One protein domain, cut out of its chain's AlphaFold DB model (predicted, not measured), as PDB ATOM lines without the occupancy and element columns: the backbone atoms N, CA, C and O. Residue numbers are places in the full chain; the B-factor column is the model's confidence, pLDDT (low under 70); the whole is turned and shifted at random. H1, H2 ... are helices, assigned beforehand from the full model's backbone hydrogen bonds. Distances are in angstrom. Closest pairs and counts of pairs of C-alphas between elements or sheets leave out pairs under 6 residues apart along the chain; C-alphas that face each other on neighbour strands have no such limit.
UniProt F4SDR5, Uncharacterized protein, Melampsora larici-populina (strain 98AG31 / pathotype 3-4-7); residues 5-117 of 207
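This is residues 5 to 117 of the 207 residues of an uncharacterized protein of Melampsora larici-populina (strain 98AG31 / pathotype 3-4-7) (UniProt F4SDR5). Four helices, H1, H3, H4 and H5, stand side by side in a bundle along the longest axis, at the corners of a four-sided cross-section, with H4 running against the other three. The short helix H2 packs on H4 at the outside of this bundle; the long link of residues 19 to 30 crosses from H1 to H2 at the end of the bundle where H1 ends, and the long link of residues 36 to 46 runs lengthwise from H2 toward the other end, where H3 begins. The side between H3 and H4 is looser than the other three. The printed part has 113 residues, with five named helices in the order H1 H2 H3 H4 H5 and no named strand, and its class is all helix. It is compact, with a radius of gyration of the C-alphas of 13.4 A and spans of 41 by 28 by 23 A.

H1, residues 5 to 18, H3, residues 47 to 62, H4, residues 75 to 88, and H5, residues 96 to 115, form the bundle, a set of helices running lengthwise together. H1 touches H4 at a shallow tilt of 15 degrees, opposite ways; their closest C-alphas, of Ser 17 and Ile 75, are 6.4 A apart. H1 touches H5 at a shallow tilt of 24 degrees, the same way, with the C-alphas of Val 13 and Lys 110 closest at 5.4 A. H3 touches H5 at a shallow tilt of 2 degrees, the same way, with the C-alphas of Thr 51 and Val 98 closest at 5.8 A. H3 and H4 are close but not clearly touching, with the C-alphas of Leu 58 and Val 81 closest at 7.9 A. H2, residues 31 to 35, touches H4 along residues 76 to 81 of H4 alone; the closest C-alphas, of Tyr 33 and Gly 77, are 4.7 A apart. H1 and H3 are apart, and H4 and H5 are only just apart, at 8.1 A. Each O i to N i+4 pair is within hydrogen-bond range in H1, H2, H4 and H5; in H3 it is 11 of 12.

H1 begins at C-alpha 5, (366.573, 250.978, 219.052), and is 20.2 A long from first to last C-alpha. H2 measures 6.1 A, H3 22.5 A and H4 20.2 A. H4 begins at C-alpha 75, (380.086, 244.309, 202.888). H5, the longest helix, measures 28.8 A and ends at C-alpha 115, (375.344, 259.762, 200.912).

The two C-alphas farthest apart, of Pro 21 and Ser 44, are 41.9 A from each other. The printed part has no cut. The links H1 to H2, H2 to H3 and H3 to H4 are long, and H4 to H5 is short. The mean pLDDT of the printed part is 79.7; residues 24 to 28, residue 61 and residues 63 to 74 are under 70.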
ATOM      1  N   LYS A   5     366.150 249.943 220.004       86.00
ATOM      2  CA  LYS A   5     366.573 250.978 219.052       86.00
ATOM      3  C   LYS A   5     367.904 250.627 218.389       86.00
ATOM      4  O   LYS A   5     368.006 250.717 217.171       86.00
ATOM      5  N   VAL A   6     368.888 250.170 219.171       85.12
ATOM      6  CA  VAL A   6     370.206 249.757 218.650       85.12
ATOM      7  C   VAL A   6     370.028 248.618 217.651       85.12
ATOM      8  O   VAL A   6     370.499 248.698 216.523       85.12
ATOM      9  N   THR A   7     369.254 247.597 218.024       87.62
ATOM     10  CA  THR A   7     369.000 246.431 217.170       87.62
ATOM     11  C   THR A   7     368.280 246.801 215.867       87.62
ATOM     12  O   THR A   7     368.607 246.262 214.810       87.62
ATOM     13  N   ALA A   8     367.313 247.722 215.907       87.00
ATOM     14  CA  ALA A   8     366.631 248.203 214.704       87.00
ATOM     15  C   ALA A   8     367.589 248.945 213.759       87.00
ATOM     16  O   ALA A   8     367.592 248.696 212.553       87.00
ATOM     17  N   LEU A   9     368.444 249.801 214.314       87.50
ATOM     18  CA  LEU A   9     369.389 250.603 213.547       87.50
ATOM     19  C   LEU A   9     370.509 249.747 212.934       87.50
ATOM     20  O   LEU A   9     370.864 249.944 211.776       87.50
ATOM     21  N   MET A  10     370.998 248.731 213.654       87.56
ATOM     22  CA  MET A  10     371.935 247.734 213.112       87.56
ATOM     23  C   MET A  10     371.356 247.026 211.878       87.56
ATOM     24  O   MET A  10     372.044 246.882 210.867       87.56
ATOM     25  N   LYS A  11     370.074 246.630 211.927       86.88
ATOM     26  CA  LYS A  11     369.379 246.022 210.779       86.88
ATOM     27  C   LYS A  11     369.265 246.988 209.601       86.88
ATOM     28  O   LYS A  11     369.481 246.581 208.462       86.88
ATOM     29  N   GLU A  12     368.941 248.254 209.862       87.12
ATOM     30  CA  GLU A  12     368.853 249.279 208.816       87.12
ATOM     31  C   GLU A  12     370.213 249.509 208.142       87.12
ATOM     32  O   GLU A  12     370.292 249.514 206.914       87.12
ATOM     33  N   VAL A  13     371.290 249.637 208.925       85.56
ATOM     34  CA  VAL A  13     372.663 249.813 208.420       85.56
ATOM     35  C   VAL A  13     373.099 248.614 207.577       85.56
ATOM     36  O   VAL A  13     373.609 248.803 206.471       85.56
ATOM     37  N   LEU A  14     372.843 247.386 208.043       86.06
ATOM     38  CA  LEU A  14     373.139 246.177 207.271       86.06
ATOM     39  C   LEU A  14     372.412 246.194 205.925       86.06
ATOM     40  O   LEU A  14     373.018 245.970 204.878       86.06
ATOM     41  N   LEU A  15     371.121 246.512 205.935       85.31
ATOM     42  CA  LEU A  15     370.311 246.527 204.726       85.31
ATOM     43  C   LEU A  15     370.743 247.627 203.747       85.31
ATOM     44  O   LEU A  15     370.794 247.390 202.541       85.31
ATOM     45  N   LEU A  16     371.090 248.816 204.243       84.12
ATOM     46  CA  LEU A  16     371.660 249.885 203.421       84.12
ATOM     47  C   LEU A  16     372.984 249.450 202.796       84.12
ATOM     48  O   LEU A  16     373.190 249.673 201.607       84.12
ATOM     49  N   SER A  17     373.849 248.774 203.555       81.81
ATOM     50  CA  SER A  17     375.124 248.286 203.027       81.81
ATOM     51  C   SER A  17     374.948 247.272 201.890       81.81
ATOM     52  O   SER A  17     375.628 247.351 200.872       81.81
ATOM     53  N   GLN A  18     373.959 246.382 201.997       81.88
ATOM     54  CA  GLN A  18     373.619 245.410 200.948       81.88
ATOM     55  C   GLN A  18     373.106 246.062 199.661       81.88
ATOM     56  O   GLN A  18     373.209 245.473 198.589       81.88
ATOM     57  N   ASN A  19     372.556 247.272 199.762       79.31
ATOM     58  CA  ASN A  19     371.958 248.007 198.651       79.31
ATOM     59  C   ASN A  19     372.763 249.263 198.278       79.31
ATOM     60  O   ASN A  19     372.222 250.185 197.666       79.31
ATOM     61  N   CYS A  20     374.042 249.327 198.659       77.44
ATOM     62  CA  CYS A  20     374.922 250.431 198.301       77.44
ATOM     63  C   CYS A  20     375.715 250.082 197.031       77.44
ATOM     64  O   CYS A  20     376.563 249.191 197.083       77.44
ATOM     65  N   PRO A  21     375.503 250.783 195.902       72.38
ATOM     66  CA  PRO A  21     376.242 250.518 194.666       72.38
ATOM     67  C   PRO A  21     377.735 250.864 194.780       72.38
ATOM     68  O   PRO A  21     378.545 250.349 194.015       72.38
ATOM     69  N   SER A  22     378.093 251.725 195.737       71.69
ATOM     70  CA  SER A  22     379.464 252.183 195.984       71.69
ATOM     71  C   SER A  22     380.272 251.238 196.880       71.69
ATOM     72  O   SER A  22     381.481 251.421 197.019       71.69
ATOM     73  N   ILE A  23     379.632 250.242 197.506       72.12
ATOM     74  CA  ILE A  23     380.338 249.229 198.294       72.12
ATOM     75  C   ILE A  23     381.006 248.241 197.341       72.12
ATOM     76  O   ILE A  23     380.372 247.662 196.458       72.12
ATOM     77  N   ARG A  24     382.312 248.039 197.533       69.94
ATOM     78  CA  ARG A  24     383.076 247.041 196.782       69.94
ATOM     79  C   ARG A  24     382.579 245.627 197.096       69.94
ATOM     80  O   ARG A  24     381.968 245.373 198.136       69.94
ATOM     81  N   LYS A  25     382.850 244.686 196.183       66.62
ATOM     82  CA  LYS A  25     382.539 243.261 196.381       66.62
ATOM     83  C   LYS A  25     383.082 242.797 197.739       66.62
ATOM     84  O   LYS A  25     384.127 243.263 198.171       66.62
ATOM     85  N   ALA A  26     382.352 241.905 198.402       65.06
ATOM     86  CA  ALA A  26     382.686 241.411 199.731       65.06
ATOM     87  C   ALA A  26     384.142 240.900 199.801       65.06
ATOM     88  O   ALA A  26     384.508 240.024 199.018       65.06
ATOM     89  N   THR A  27     384.957 241.440 200.717       68.12
ATOM     90  CA  THR A  27     386.327 240.966 200.974       68.12
ATOM     91  C   THR A  27     386.537 240.715 202.469       68.12
ATOM     92  O   THR A  27     386.009 241.450 203.305       68.12
ATOM     93  N   THR A  28     387.266 239.652 202.806       67.56
ATOM     94  CA  THR A  28     387.686 239.324 204.182       67.56
ATOM     95  C   THR A  28     389.076 239.866 204.510       67.56
ATOM     96  O   THR A  28     389.451 239.925 205.676       67.56
ATOM     97  N   ASP A  29     389.829 240.291 203.491       71.12
ATOM     98  CA  ASP A  29     391.194 240.813 203.631       71.12
ATOM     99  C   ASP A  29     391.229 242.272 204.106       71.12
ATOM    100  O   ASP A  29     392.288 242.821 204.418       71.12
ATOM    101  N   ASP A  30     390.063 242.916 204.186       70.00
ATOM    102  CA  ASP A  30     389.956 244.283 204.656       70.00
ATOM    103  C   ASP A  30     390.428 244.421 206.106       70.00
ATOM    104  O   ASP A  30     390.032 243.684 207.014       70.00
ATOM    105  N   ARG A  31     391.202 245.480 206.355       70.94
ATOM    106  CA  ARG A  31     391.671 245.857 207.697       70.94
ATOM    107  C   ARG A  31     390.532 245.935 208.717       70.94
ATOM    108  O   ARG A  31     390.721 245.609 209.886       70.94
ATOM    109  N   LEU A  32     389.348 246.337 208.262       73.25
ATOM    110  CA  LEU A  32     388.149 246.463 209.077       73.25
ATOM    111  C   LEU A  32     387.586 245.097 209.505       73.25
ATOM    112  O   LEU A  32     387.188 244.937 210.653       73.25
ATOM    113  N   TYR A  33     387.643 244.081 208.643       72.25
ATOM    114  CA  TYR A  33     387.254 242.717 209.009       72.25
ATOM    115  C   TYR A  33     388.135 242.164 210.143       72.25
ATOM    116  O   TYR A  33     387.644 241.622 211.138       72.25
ATOM    117  N   ASN A  34     389.448 242.376 210.044       74.88
ATOM    118  CA  ASN A  34     390.403 241.910 211.050       74.88
ATOM    119  C   ASN A  34     390.281 242.673 212.376       74.88
ATOM    120  O   ASN A  34     390.272 242.061 213.442       74.88
ATOM    121  N   MET A  35     390.119 243.995 212.325       75.19
ATOM    122  CA  MET A  35     390.041 244.845 213.520       75.19
ATOM    123  C   MET A  35     388.824 244.535 214.401       75.19
ATOM    124  O   MET A  35     388.926 244.565 215.623       75.19
ATOM    125  N   PHE A  36     387.691 244.180 213.796       80.44
ATOM    126  CA  PHE A  36     386.457 243.856 214.520       80.44
ATOM    127  C   PHE A  36     386.315 242.374 214.871       80.44
ATOM    128  O   PHE A  36     385.268 241.941 215.341       80.44
ATOM    129  N   SER A  37     387.365 241.576 214.667       77.62
ATOM    130  CA  SER A  37     387.327 240.149 214.984       77.62
ATOM    131  C   SER A  37     387.441 239.836 216.475       77.62
ATOM    132  O   SER A  37     387.105 238.721 216.862       77.62
ATOM    133  N   ASN A  38     387.875 240.792 217.304       78.69
ATOM    134  CA  ASN A  38     388.059 240.578 218.738       78.69
ATOM    135  C   ASN A  38     387.259 241.595 219.579       78.69
ATOM    136  O   ASN A  38     387.778 242.669 219.894       78.69
ATOM    137  N   PRO A  39     385.989 241.302 219.911       79.19
ATOM    138  CA  PRO A  39     385.176 242.160 220.767       79.19
ATOM    139  C   PRO A  39     385.651 242.162 222.230       79.19
ATOM    140  O   PRO A  39     386.123 241.133 222.716       79.19
ATOM    141  N   PRO A  40     385.497 243.284 222.961       77.00
ATOM    142  CA  PRO A  40     385.795 243.349 224.386       77.00
ATOM    143  C   PRO A  40     384.724 242.563 225.147       77.00
ATOM    144  O   PRO A  40     383.622 243.049 225.390       77.00
ATOM    145  N   VAL A  41     385.043 241.309 225.461       78.00
ATOM    146  CA  VAL A  41     384.177 240.371 226.196       78.00
ATOM    147  C   VAL A  41     384.752 239.976 227.554       78.00
ATOM    148  O   VAL A  41     384.135 239.188 228.264       78.00
ATOM    149  N   ASP A  42     385.937 240.484 227.898       80.50
ATOM    150  CA  ASP A  42     386.608 240.176 229.156       80.50
ATOM    151  C   ASP A  42     385.891 240.874 230.322       80.50
ATOM    152  O   ASP A  42     386.010 242.091 230.458       80.50
ATOM    153  N   PRO A  43     385.202 240.122 231.202       75.81
ATOM    154  CA  PRO A  43     384.374 240.686 232.262       75.81
ATOM    155  C   PRO A  43     385.164 241.468 233.322       75.81
ATOM    156  O   PRO A  43     384.542 242.113 234.165       75.81
ATOM    157  N   SER A  44     386.500 241.400 233.312       80.69
ATOM    158  CA  SER A  44     387.365 242.172 234.210       80.69
ATOM    159  C   SER A  44     387.526 243.640 233.804       80.69
ATOM    160  O   SER A  44     387.971 244.446 234.619       80.69
ATOM    161  N   ILE A  45     387.147 243.998 232.573       83.94
ATOM    162  CA  ILE A  45     387.233 245.369 232.069       83.94
ATOM    163  C   ILE A  45     386.139 246.223 232.722       83.94
ATOM    164  O   ILE A  45     384.963 245.858 232.703       83.94
ATOM    165  N   ASP A  46     386.509 247.376 233.274       86.38
ATOM    166  CA  ASP A  46     385.579 248.332 233.885       86.38
ATOM    167  C   ASP A  46     384.720 249.097 232.851       86.38
ATOM    168  O   ASP A  46     384.960 249.048 231.642       86.38
ATOM    169  N   GLU A  47     383.687 249.801 233.330       83.88
ATOM    170  CA  GLU A  47     382.742 250.559 232.491       83.88
ATOM    171  C   GLU A  47     383.425 251.617 231.610       83.88
ATOM    172  O   GLU A  47     383.111 251.726 230.415       83.88
ATOM    173  N   ASP A  48     384.355 252.389 232.173       84.25
ATOM    174  CA  ASP A  48     385.024 253.474 231.456       84.25
ATOM    175  C   ASP A  48     385.898 252.891 230.346       84.25
ATOM    176  O   ASP A  48     385.840 253.334 229.193       84.25
ATOM    177  N   THR A  49     386.635 251.823 230.652       85.25
ATOM    178  CA  THR A  49     387.482 251.136 229.675       85.25
ATOM    179  C   THR A  49     386.663 250.506 228.547       85.25
ATOM    180  O   THR A  49     387.070 250.598 227.385       85.25
ATOM    181  N   ILE A  50     385.484 249.930 228.815       86.12
ATOM    182  CA  ILE A  50     384.579 249.448 227.749       86.12
ATOM    183  C   ILE A  50     384.114 250.603 226.886       86.12
ATOM    184  O   ILE A  50     384.184 250.515 225.662       86.12
ATOM    185  N   THR A  51     383.656 251.687 227.506       84.69
ATOM    186  CA  THR A  51     383.134 252.851 226.786       84.69
ATOM    187  C   THR A  51     384.195 253.429 225.854       84.69
ATOM    188  O   THR A  51     383.925 253.645 224.670       84.69
ATOM    189  N   ILE A  52     385.424 253.597 226.351       86.50
ATOM    190  CA  ILE A  52     386.574 254.061 225.569       86.50
ATOM    191  C   ILE A  52     386.893 253.069 224.449       86.50
ATOM    192  O   ILE A  52     386.982 253.472 223.292       86.50
ATOM    193  N   THR A  53     386.994 251.774 224.756       86.38
ATOM    194  CA  THR A  53     387.337 250.732 223.773       86.38
ATOM    195  C   THR A  53     386.319 250.670 222.637       86.38
ATOM    196  O   THR A  53     386.690 250.649 221.462       86.38
ATOM    197  N   ILE A  54     385.025 250.675 222.968       86.62
ATOM    198  CA  ILE A  54     383.938 250.679 221.988       86.62
ATOM    199  C   ILE A  54     383.997 251.945 221.146       86.62
ATOM    200  O   ILE A  54     383.969 251.841 219.921       86.62
ATOM    201  N   ASN A  55     384.132 253.117 221.768       87.69
ATOM    202  CA  ASN A  55     384.201 254.378 221.041       87.69
ATOM    203  C   ASN A  55     385.397 254.433 220.085       87.69
ATOM    204  O   ASN A  55     385.219 254.754 218.914       87.69
ATOM    205  N   THR A  56     386.593 254.074 220.553       85.06
ATOM    206  CA  THR A  56     387.821 254.086 219.749       85.06
ATOM    207  C   THR A  56     387.734 253.120 218.573       85.06
ATOM    208  O   THR A  56     388.040 253.501 217.444       85.06
ATOM    209  N   ASN A  57     387.293 251.881 218.807       84.50
ATOM    210  CA  ASN A  57     387.195 250.889 217.736       84.50
ATOM    211  C   ASN A  57     386.175 251.310 216.687       84.50
ATOM    212  O   ASN A  57     386.469 251.275 215.493       84.50
ATOM    213  N   LEU A  58     385.005 251.767 217.128       84.06
ATOM    214  CA  LEU A  58     383.967 252.276 216.249       84.06
ATOM    215  C   LEU A  58     384.471 253.524 215.475       84.06
ATOM    216  O   LEU A  58     384.302 253.588 214.256       84.06
ATOM    217  N   ASP A  59     385.191 254.462 216.102       82.12
ATOM    218  CA  ASP A  59     385.724 255.661 215.427       82.12
ATOM    219  C   ASP A  59     386.743 255.338 214.331       82.12
ATOM    220  O   ASP A  59     386.816 256.051 213.330       82.12
ATOM    221  N   ASN A  60     387.453 254.215 214.418       73.19
ATOM    222  CA  ASN A  60     388.316 253.770 213.323       73.19
ATOM    223  C   ASN A  60     387.537 253.400 212.044       73.19
ATOM    224  O   ASN A  60     388.126 253.348 210.964       73.19
ATOM    225  N   VAL A  61     386.223 253.161 212.136       69.31
ATOM    226  CA  VAL A  61     385.358 252.836 210.989       69.31
ATOM    227  C   VAL A  61     384.732 254.064 210.378       69.31
ATOM    228  O   VAL A  61     384.760 254.199 209.163       69.31
ATOM    229  N   TYR A  62     384.121 254.927 211.189       70.50
ATOM    230  CA  TYR A  62     383.317 256.054 210.701       70.50
ATOM    231  C   TYR A  62     383.782 257.405 211.247       70.50
ATOM    232  O   TYR A  62     383.109 258.407 210.988       70.50
ATOM    233  N   GLY A  63     384.918 257.468 211.939       63.16
ATOM    234  CA  GLY A  63     385.571 258.716 212.318       63.16
ATOM    235  C   GLY A  63     385.778 259.640 211.117       63.16
ATOM    236  O   GLY A  63     385.648 259.229 209.953       63.16
ATOM    237  N   VAL A  64     386.044 260.911 211.416       54.84
ATOM    238  CA  VAL A  64     386.080 262.013 210.441       54.84
ATOM    239  C   VAL A  64     386.981 261.682 209.243       54.84
ATOM    240  O   VAL A  64     386.578 261.925 208.108       54.84
ATOM    241  N   ASP A  65     388.095 260.985 209.482       55.44
ATOM    242  CA  ASP A  65     389.117 260.706 208.464       55.44
ATOM    243  C   ASP A  65     388.981 259.329 207.777       55.44
ATOM    244  O   ASP A  65     389.575 259.084 206.728       55.44
ATOM    245  N   CYS A  66     388.180 258.417 208.339       57.12
ATOM    246  CA  CYS A  66     388.182 256.988 207.979       57.12
ATOM    247  C   CYS A  66     386.866 256.503 207.337       57.12
ATOM    248  O   CYS A  66     386.831 255.465 206.668       57.12
ATOM    249  N   GLY A  67     385.776 257.261 207.505       58.25
ATOM    250  CA  GLY A  67     384.421 256.777 207.228       58.25
ATOM    251  C   GLY A  67     384.019 256.539 205.780       58.25
ATOM    252  O   GLY A  67     383.080 255.789 205.556       58.25
ATOM    253  N   SER A  68     384.674 257.142 204.797       59.69
ATOM    254  CA  SER A  68     384.416 256.850 203.378       59.69
ATOM    255  C   SER A  68     385.280 255.690 202.876       59.69
ATOM    256  O   SER A  68     384.808 254.849 202.116       59.69
ATOM    257  N   THR A  69     386.529 255.612 203.342       62.31
ATOM    258  CA  THR A  69     387.527 254.636 202.882       62.31
ATOM    259  C   THR A  69     387.214 253.213 203.335       62.31
ATOM    260  O   THR A  69     387.320 252.279 202.536       62.31
ATOM    261  N   TYR A  70     386.813 253.036 204.598       66.12
ATOM    262  CA  TYR A  70     386.624 251.703 205.175       66.12
ATOM    263  C   TYR A  70     385.167 251.236 205.181       66.12
ATOM    264  O   TYR A  70     384.909 250.051 205.018       66.12
ATOM    265  N   LEU A  71     384.196 252.149 205.280       67.44
ATOM    266  CA  LEU A  71     382.776 251.779 205.202       67.44
ATOM    267  C   LEU A  71     382.407 251.214 203.817       67.44
ATOM    268  O   LEU A  71     381.507 250.389 203.702       67.44
ATOM    269  N   LEU A  72     383.124 251.631 202.768       65.88
ATOM    270  CA  LEU A  72     382.927 251.163 201.394       65.88
ATOM    271  C   LEU A  72     383.877 250.025 200.979       65.88
ATOM    272  O   LEU A  72     383.846 249.594 199.821       65.88
ATOM    273  N   SER A  73     384.750 249.542 201.875       63.97
ATOM    274  CA  SER A  73     385.789 248.568 201.506       63.97
ATOM    275  C   SER A  73     385.244 247.169 201.220       63.97
ATOM    276  O   SER A  73     385.809 246.462 200.394       63.97
ATOM    277  N   GLY A  74     384.076 246.830 201.761       67.12
ATOM    278  CA  GLY A  74     383.390 245.584 201.460       67.12
ATOM    279  C   GLY A  74     382.292 245.296 202.474       67.12
ATOM    280  O   GLY A  74     382.366 245.689 203.638       67.12
ATOM    281  N   ILE A  75     381.257 244.576 202.043       70.56
ATOM    282  CA  ILE A  75     380.086 244.309 202.888       70.56
ATOM    283  C   ILE A  75     380.391 243.456 204.132       70.56
ATOM    284  O   ILE A  75     379.765 243.643 205.176       70.56
ATOM    285  N   HIS A  76     381.392 242.569 204.057       71.25
ATOM    286  CA  HIS A  76     381.838 241.766 205.201       71.25
ATOM    287  C   HIS A  76     382.373 242.626 206.346       71.25
ATOM    288  O   HIS A  76     382.197 242.265 207.506       71.25
ATOM    289  N   GLY A  77     382.973 243.777 206.036       73.94
ATOM    290  CA  GLY A  77     383.444 244.713 207.044       73.94
ATOM    291  C   GLY A  77     382.297 245.259 207.897       73.94
ATOM    292  O   GLY A  77     382.337 245.167 209.121       73.94
ATOM    293  N   ILE A  78     381.231 245.752 207.257       80.88
ATOM    294  CA  ILE A  78     380.051 246.270 207.970       80.88
ATOM    295  C   ILE A  78     379.397 245.168 208.799       80.88
ATOM    296  O   ILE A  78     379.093 245.389 209.968       80.88
ATOM    297  N   GLN A  79     379.230 243.971 208.236       82.31
ATOM    298  CA  GLN A  79     378.672 242.845 208.982       82.31
ATOM    299  C   GLN A  79     379.497 242.531 210.238       82.31
ATOM    300  O   GLN A  79     378.936 242.391 211.320       82.31
ATOM    301  N   ARG A  80     380.830 242.532 210.125       83.44
ATOM    302  CA  ARG A  80     381.728 242.270 211.255       83.44
ATOM    303  C   ARG A  80     381.632 243.326 212.355       83.44
ATOM    304  O   ARG A  80     381.682 242.981 213.531       83.44
ATOM    305  N   VAL A  81     381.451 244.598 211.996       85.06
ATOM    306  CA  VAL A  81     381.213 245.685 212.965       85.06
ATOM    307  C   VAL A  81     379.915 245.457 213.735       85.06
ATOM    308  O   VAL A  81     379.872 245.653 214.947       85.06
ATOM    309  N   LEU A  82     378.858 245.021 213.050       88.19
ATOM    310  CA  LEU A  82     377.581 244.728 213.696       88.19
ATOM    311  C   LEU A  82     377.692 243.512 214.628       88.19
ATOM    312  O   LEU A  82     377.215 243.579 215.760       88.19
ATOM    313  N   ASP A  83     378.383 242.452 214.208       87.25
ATOM    314  CA  ASP A  83     378.640 241.270 215.044       87.25
ATOM    315  C   ASP A  83     379.465 241.622 216.293       87.25
ATOM    316  O   ASP A  83     379.191 241.140 217.397       87.25
ATOM    317  N   TYR A  84     380.455 242.503 216.136       88.69
ATOM    318  CA  TYR A  84     381.239 243.040 217.243       88.69
ATOM    319  C   TYR A  84     380.353 243.784 218.244       88.69
ATOM    320  O   TYR A  84     380.469 243.542 219.444       88.69
ATOM    321  N   ILE A  85     379.444 244.646 217.773       87.88
ATOM    322  CA  ILE A  85     378.507 245.375 218.641       87.88
ATOM    323  C   ILE A  85     377.592 244.389 219.376       87.88
ATOM    324  O   ILE A  85     377.447 244.497 220.589       87.88
ATOM    325  N   ASP A  86     377.002 243.408 218.686       89.19
ATOM    326  CA  ASP A  86     376.123 242.420 219.332       89.19
ATOM    327  C   ASP A  86     376.855 241.601 220.403       89.19
ATOM    328  O   ASP A  86     376.307 241.290 221.463       89.19
ATOM    329  N   THR A  87     378.123 241.284 220.150       86.50
ATOM    330  CA  THR A  87     378.950 240.535 221.093       86.50
ATOM    331  C   THR A  87     379.367 241.393 222.286       86.50
ATOM    332  O   THR A  87     379.223 240.953 223.423       86.50
ATOM    333  N   ALA A  88     379.795 242.637 222.058       86.00
ATOM    334  CA  ALA A  88     380.166 243.566 223.123       86.00
ATOM    335  C   ALA A  88     378.985 243.919 224.044       86.00
ATOM    336  O   ALA A  88     379.163 244.095 225.244       86.00
ATOM    337  N   ARG A  89     377.753 243.936 223.522       88.12
ATOM    338  CA  ARG A  89     376.526 244.169 224.309       88.12
ATOM    339  C   ARG A  89     376.244 243.121 225.380       88.12
ATOM    340  O   ARG A  89     375.403 243.347 226.247       88.12
ATOM    341  N   LYS A  90     376.911 241.968 225.314       87.44
ATOM    342  CA  LYS A  90     376.809 240.895 226.313       87.44
ATOM    343  C   LYS A  90     377.717 241.153 227.522       87.44
ATOM    344  O   LYS A  90     377.660 240.389 228.481       87.44
ATOM    345  N   HIS A  91     378.538 242.205 227.485       85.81
ATOM    346  CA  HIS A  91     379.462 242.547 228.554       85.81
ATOM    347  C   HIS A  91     378.721 242.957 229.845       85.81
ATOM    348  O   HIS A  91     377.770 243.739 229.769       85.81
ATOM    349  N   PRO A  92     379.143 242.489 231.039       85.69
ATOM    350  CA  PRO A  92     378.463 242.790 232.307       85.69
ATOM    351  C   PRO A  92     378.398 244.287 232.632       85.69
ATOM    352  O   PRO A  92     377.377 244.769 233.110       85.69
ATOM    353  N   ASN A  93     379.460 245.026 232.313       86.88
ATOM    354  CA  ASN A  93     379.550 246.474 232.529       86.88
ATOM    355  C   ASN A  93     378.996 247.303 231.346       86.88
ATOM    356  O   ASN A  93     379.364 248.459 231.164       86.88
ATOM    357  N   TRP A  94     378.137 246.717 230.501       86.75
ATOM    358  CA  TRP A  94     377.462 247.457 229.434       86.75
ATOM    359  C   TRP A  94     376.368 248.368 230.001       86.75
ATOM    360  O   TRP A  94     375.381 247.888 230.565       86.75
ATOM    361  N   THR A  95     376.498 249.680 229.797       87.50
ATOM    362  CA  THR A  95     375.553 250.673 230.327       87.50
ATOM    363  C   THR A  95     374.753 251.385 229.236       87.50
ATOM    364  O   THR A  95     375.039 251.301 228.038       87.50
ATOM    365  N   SER A  96     373.709 252.115 229.641       86.56
ATOM    366  CA  SER A  96     372.879 252.916 228.727       86.56
ATOM    367  C   SER A  96     373.665 254.025 228.016       86.56
ATOM    368  O   SER A  96     373.271 254.469 226.933       86.56
ATOM    369  N   ASN A  97     374.775 254.463 228.612       85.94
ATOM    370  CA  ASN A  97     375.690 255.433 228.015       85.94
ATOM    371  C   ASN A  97     376.383 254.827 226.791       85.94
ATOM    372  O   ASN A  97     376.428 255.460 225.735       85.94
ATOM    373  N   VAL A  98     376.817 253.566 226.894       86.38
ATOM    374  CA  VAL A  98     377.399 252.814 225.774       86.38
ATOM    375  C   VAL A  98     376.365 252.602 224.664       86.38
ATOM    376  O   VAL A  98     376.673 252.825 223.494       86.38
ATOM    377  N   ASP A  99     375.113 252.270 225.002       87.69
ATOM    378  CA  ASP A  99     374.029 252.161 224.009       87.69
ATOM    379  C   ASP A  99     373.797 253.489 223.263       87.69
ATOM    380  O   ASP A  99     373.640 253.496 222.040       87.69
ATOM    381  N   SER A 100     373.792 254.618 223.978       87.75
ATOM    382  CA  SER A 100     373.599 255.951 223.386       87.75
ATOM    383  C   SER A 100     374.752 256.333 222.460       87.75
ATOM    384  O   SER A 100     374.529 256.871 221.374       87.75
ATOM    385  N   LEU A 101     375.979 255.990 222.857       89.44
ATOM    386  CA  LEU A 101     377.160 256.150 222.023       89.44
ATOM    387  C   LEU A 101     377.015 255.333 220.740       89.44
ATOM    388  O   LEU A 101     377.090 255.896 219.651       89.44
ATOM    389  N   VAL A 102     376.725 254.036 220.849       88.38
ATOM    390  CA  VAL A 102     376.549 253.136 219.697       88.38
ATOM    391  C   VAL A 102     375.448 253.619 218.754       88.38
ATOM    392  O   VAL A 102     375.635 253.563 217.539       88.38
ATOM    393  N   LEU A 103     374.329 254.129 219.277       88.56
ATOM    394  CA  LEU A 103     373.265 254.718 218.456       88.56
ATOM    395  C   LEU A 103     373.788 255.869 217.599       88.56
ATOM    396  O   LEU A 103     373.621 255.837 216.381       88.56
ATOM    397  N   LEU A 104     374.478 256.833 218.213       88.31
ATOM    398  CA  LEU A 104     375.061 257.973 217.504       88.31
ATOM    399  C   LEU A 104     376.009 257.512 216.386       88.31
ATOM    400  O   LEU A 104     375.998 258.045 215.276       88.31
ATOM    401  N   LYS A 105     376.814 256.482 216.661       86.56
ATOM    402  CA  LYS A 105     377.763 255.926 215.690       86.56
ATOM    403  C   LYS A 105     377.061 255.239 214.515       86.56
ATOM    404  O   LYS A 105     377.421 255.458 213.358       86.56
ATOM    405  N   LEU A 106     376.045 254.428 214.797       87.44
ATOM    406  CA  LEU A 106     375.245 253.738 213.783       87.44
ATOM    407  C   LEU A 106     374.436 254.722 212.920       87.44
ATOM    408  O   LEU A 106     374.289 254.496 211.719       87.44
ATOM    409  N   GLU A 107     373.957 255.830 213.490       87.44
ATOM    410  CA  GLU A 107     373.312 256.903 212.723       87.44
ATOM    411  C   GLU A 107     374.294 257.548 211.745       87.44
ATOM    412  O   GLU A 107     373.980 257.680 210.561       87.44
ATOM    413  N   GLY A 108     375.523 257.823 212.187       84.25
ATOM    414  CA  GLY A 108     376.585 258.305 211.302       84.25
ATOM    415  C   GLY A 108     376.901 257.335 210.156       84.25
ATOM    416  O   GLY A 108     377.078 257.762 209.013       84.25
ATOM    417  N   MET A 109     376.928 256.023 210.418       83.25
ATOM    418  CA  MET A 109     377.108 255.010 209.364       83.25
ATOM    419  C   MET A 109     375.954 255.028 208.357       83.25
ATOM    420  O   MET A 109     376.187 255.021 207.147       83.25
ATOM    421  N   LYS A 110     374.710 255.080 208.843       85.94
ATOM    422  CA  LYS A 110     373.503 255.173 208.012       85.94
ATOM    423  C   LYS A 110     373.568 256.380 207.074       85.94
ATOM    424  O   LYS A 110     373.296 256.235 205.882       85.94
ATOM    425  N   ASP A 111     373.950 257.543 207.588       85.19
ATOM    426  CA  ASP A 111     374.005 258.777 206.801       85.19
ATOM    427  C   ASP A 111     375.113 258.727 205.741       85.19
ATOM    428  O   ASP A 111     374.876 259.090 204.587       85.19
ATOM    429  N   LYS A 112     376.286 258.171 206.077       81.94
ATOM    430  CA  LYS A 112     377.375 257.943 205.110       81.94
ATOM    431  C   LYS A 112     376.981 256.954 204.010       81.94
ATOM    432  O   LYS A 112     377.268 257.203 202.841       81.94
ATOM    433  N   LEU A 113     376.278 255.870 204.346       81.88
ATOM    434  CA  LEU A 113     375.768 254.911 203.357       81.88
ATOM    435  C   LEU A 113     374.751 255.560 202.414       81.88
ATOM    436  O   LEU A 113     374.832 255.372 201.199       81.88
ATOM    437  N   LYS A 114     373.819 256.356 202.951       83.69
ATOM    438  CA  LYS A 114     372.846 257.111 202.146       83.69
ATOM    439  C   LYS A 114     373.539 258.113 201.223       83.69
ATOM    440  O   LYS A 114     373.207 258.164 200.041       83.69
ATOM    441  N   ALA A 115     374.536 258.847 201.721       81.81
ATOM    442  CA  ALA A 115     375.344 259.762 200.912       81.81
ATOM    443  C   ALA A 115     376.110 259.038 199.789       81.81
ATOM    444  O   ALA A 115     376.252 259.575 198.695       81.81
ATOM    445  N   ALA A 116     376.535 257.793 200.025       76.62
ATOM    446  CA  ALA A 116     377.168 256.932 199.025       76.62
ATOM    447  C   ALA A 116     376.176 256.272 198.040       76.62
ATOM    448  O   ALA A 116     376.580 255.441 197.224       76.62
ATOM    449  N   GLY A 117     374.884 256.615 198.101       79.19
ATOM    450  CA  GLY A 117     373.852 256.127 197.185       79.19
ATOM    451  C   GLY A 117     373.143 254.847 197.630       79.19
ATOM    452  O   GLY A 117     372.432 254.245 196.825       79.19
TER     453      GLY A 117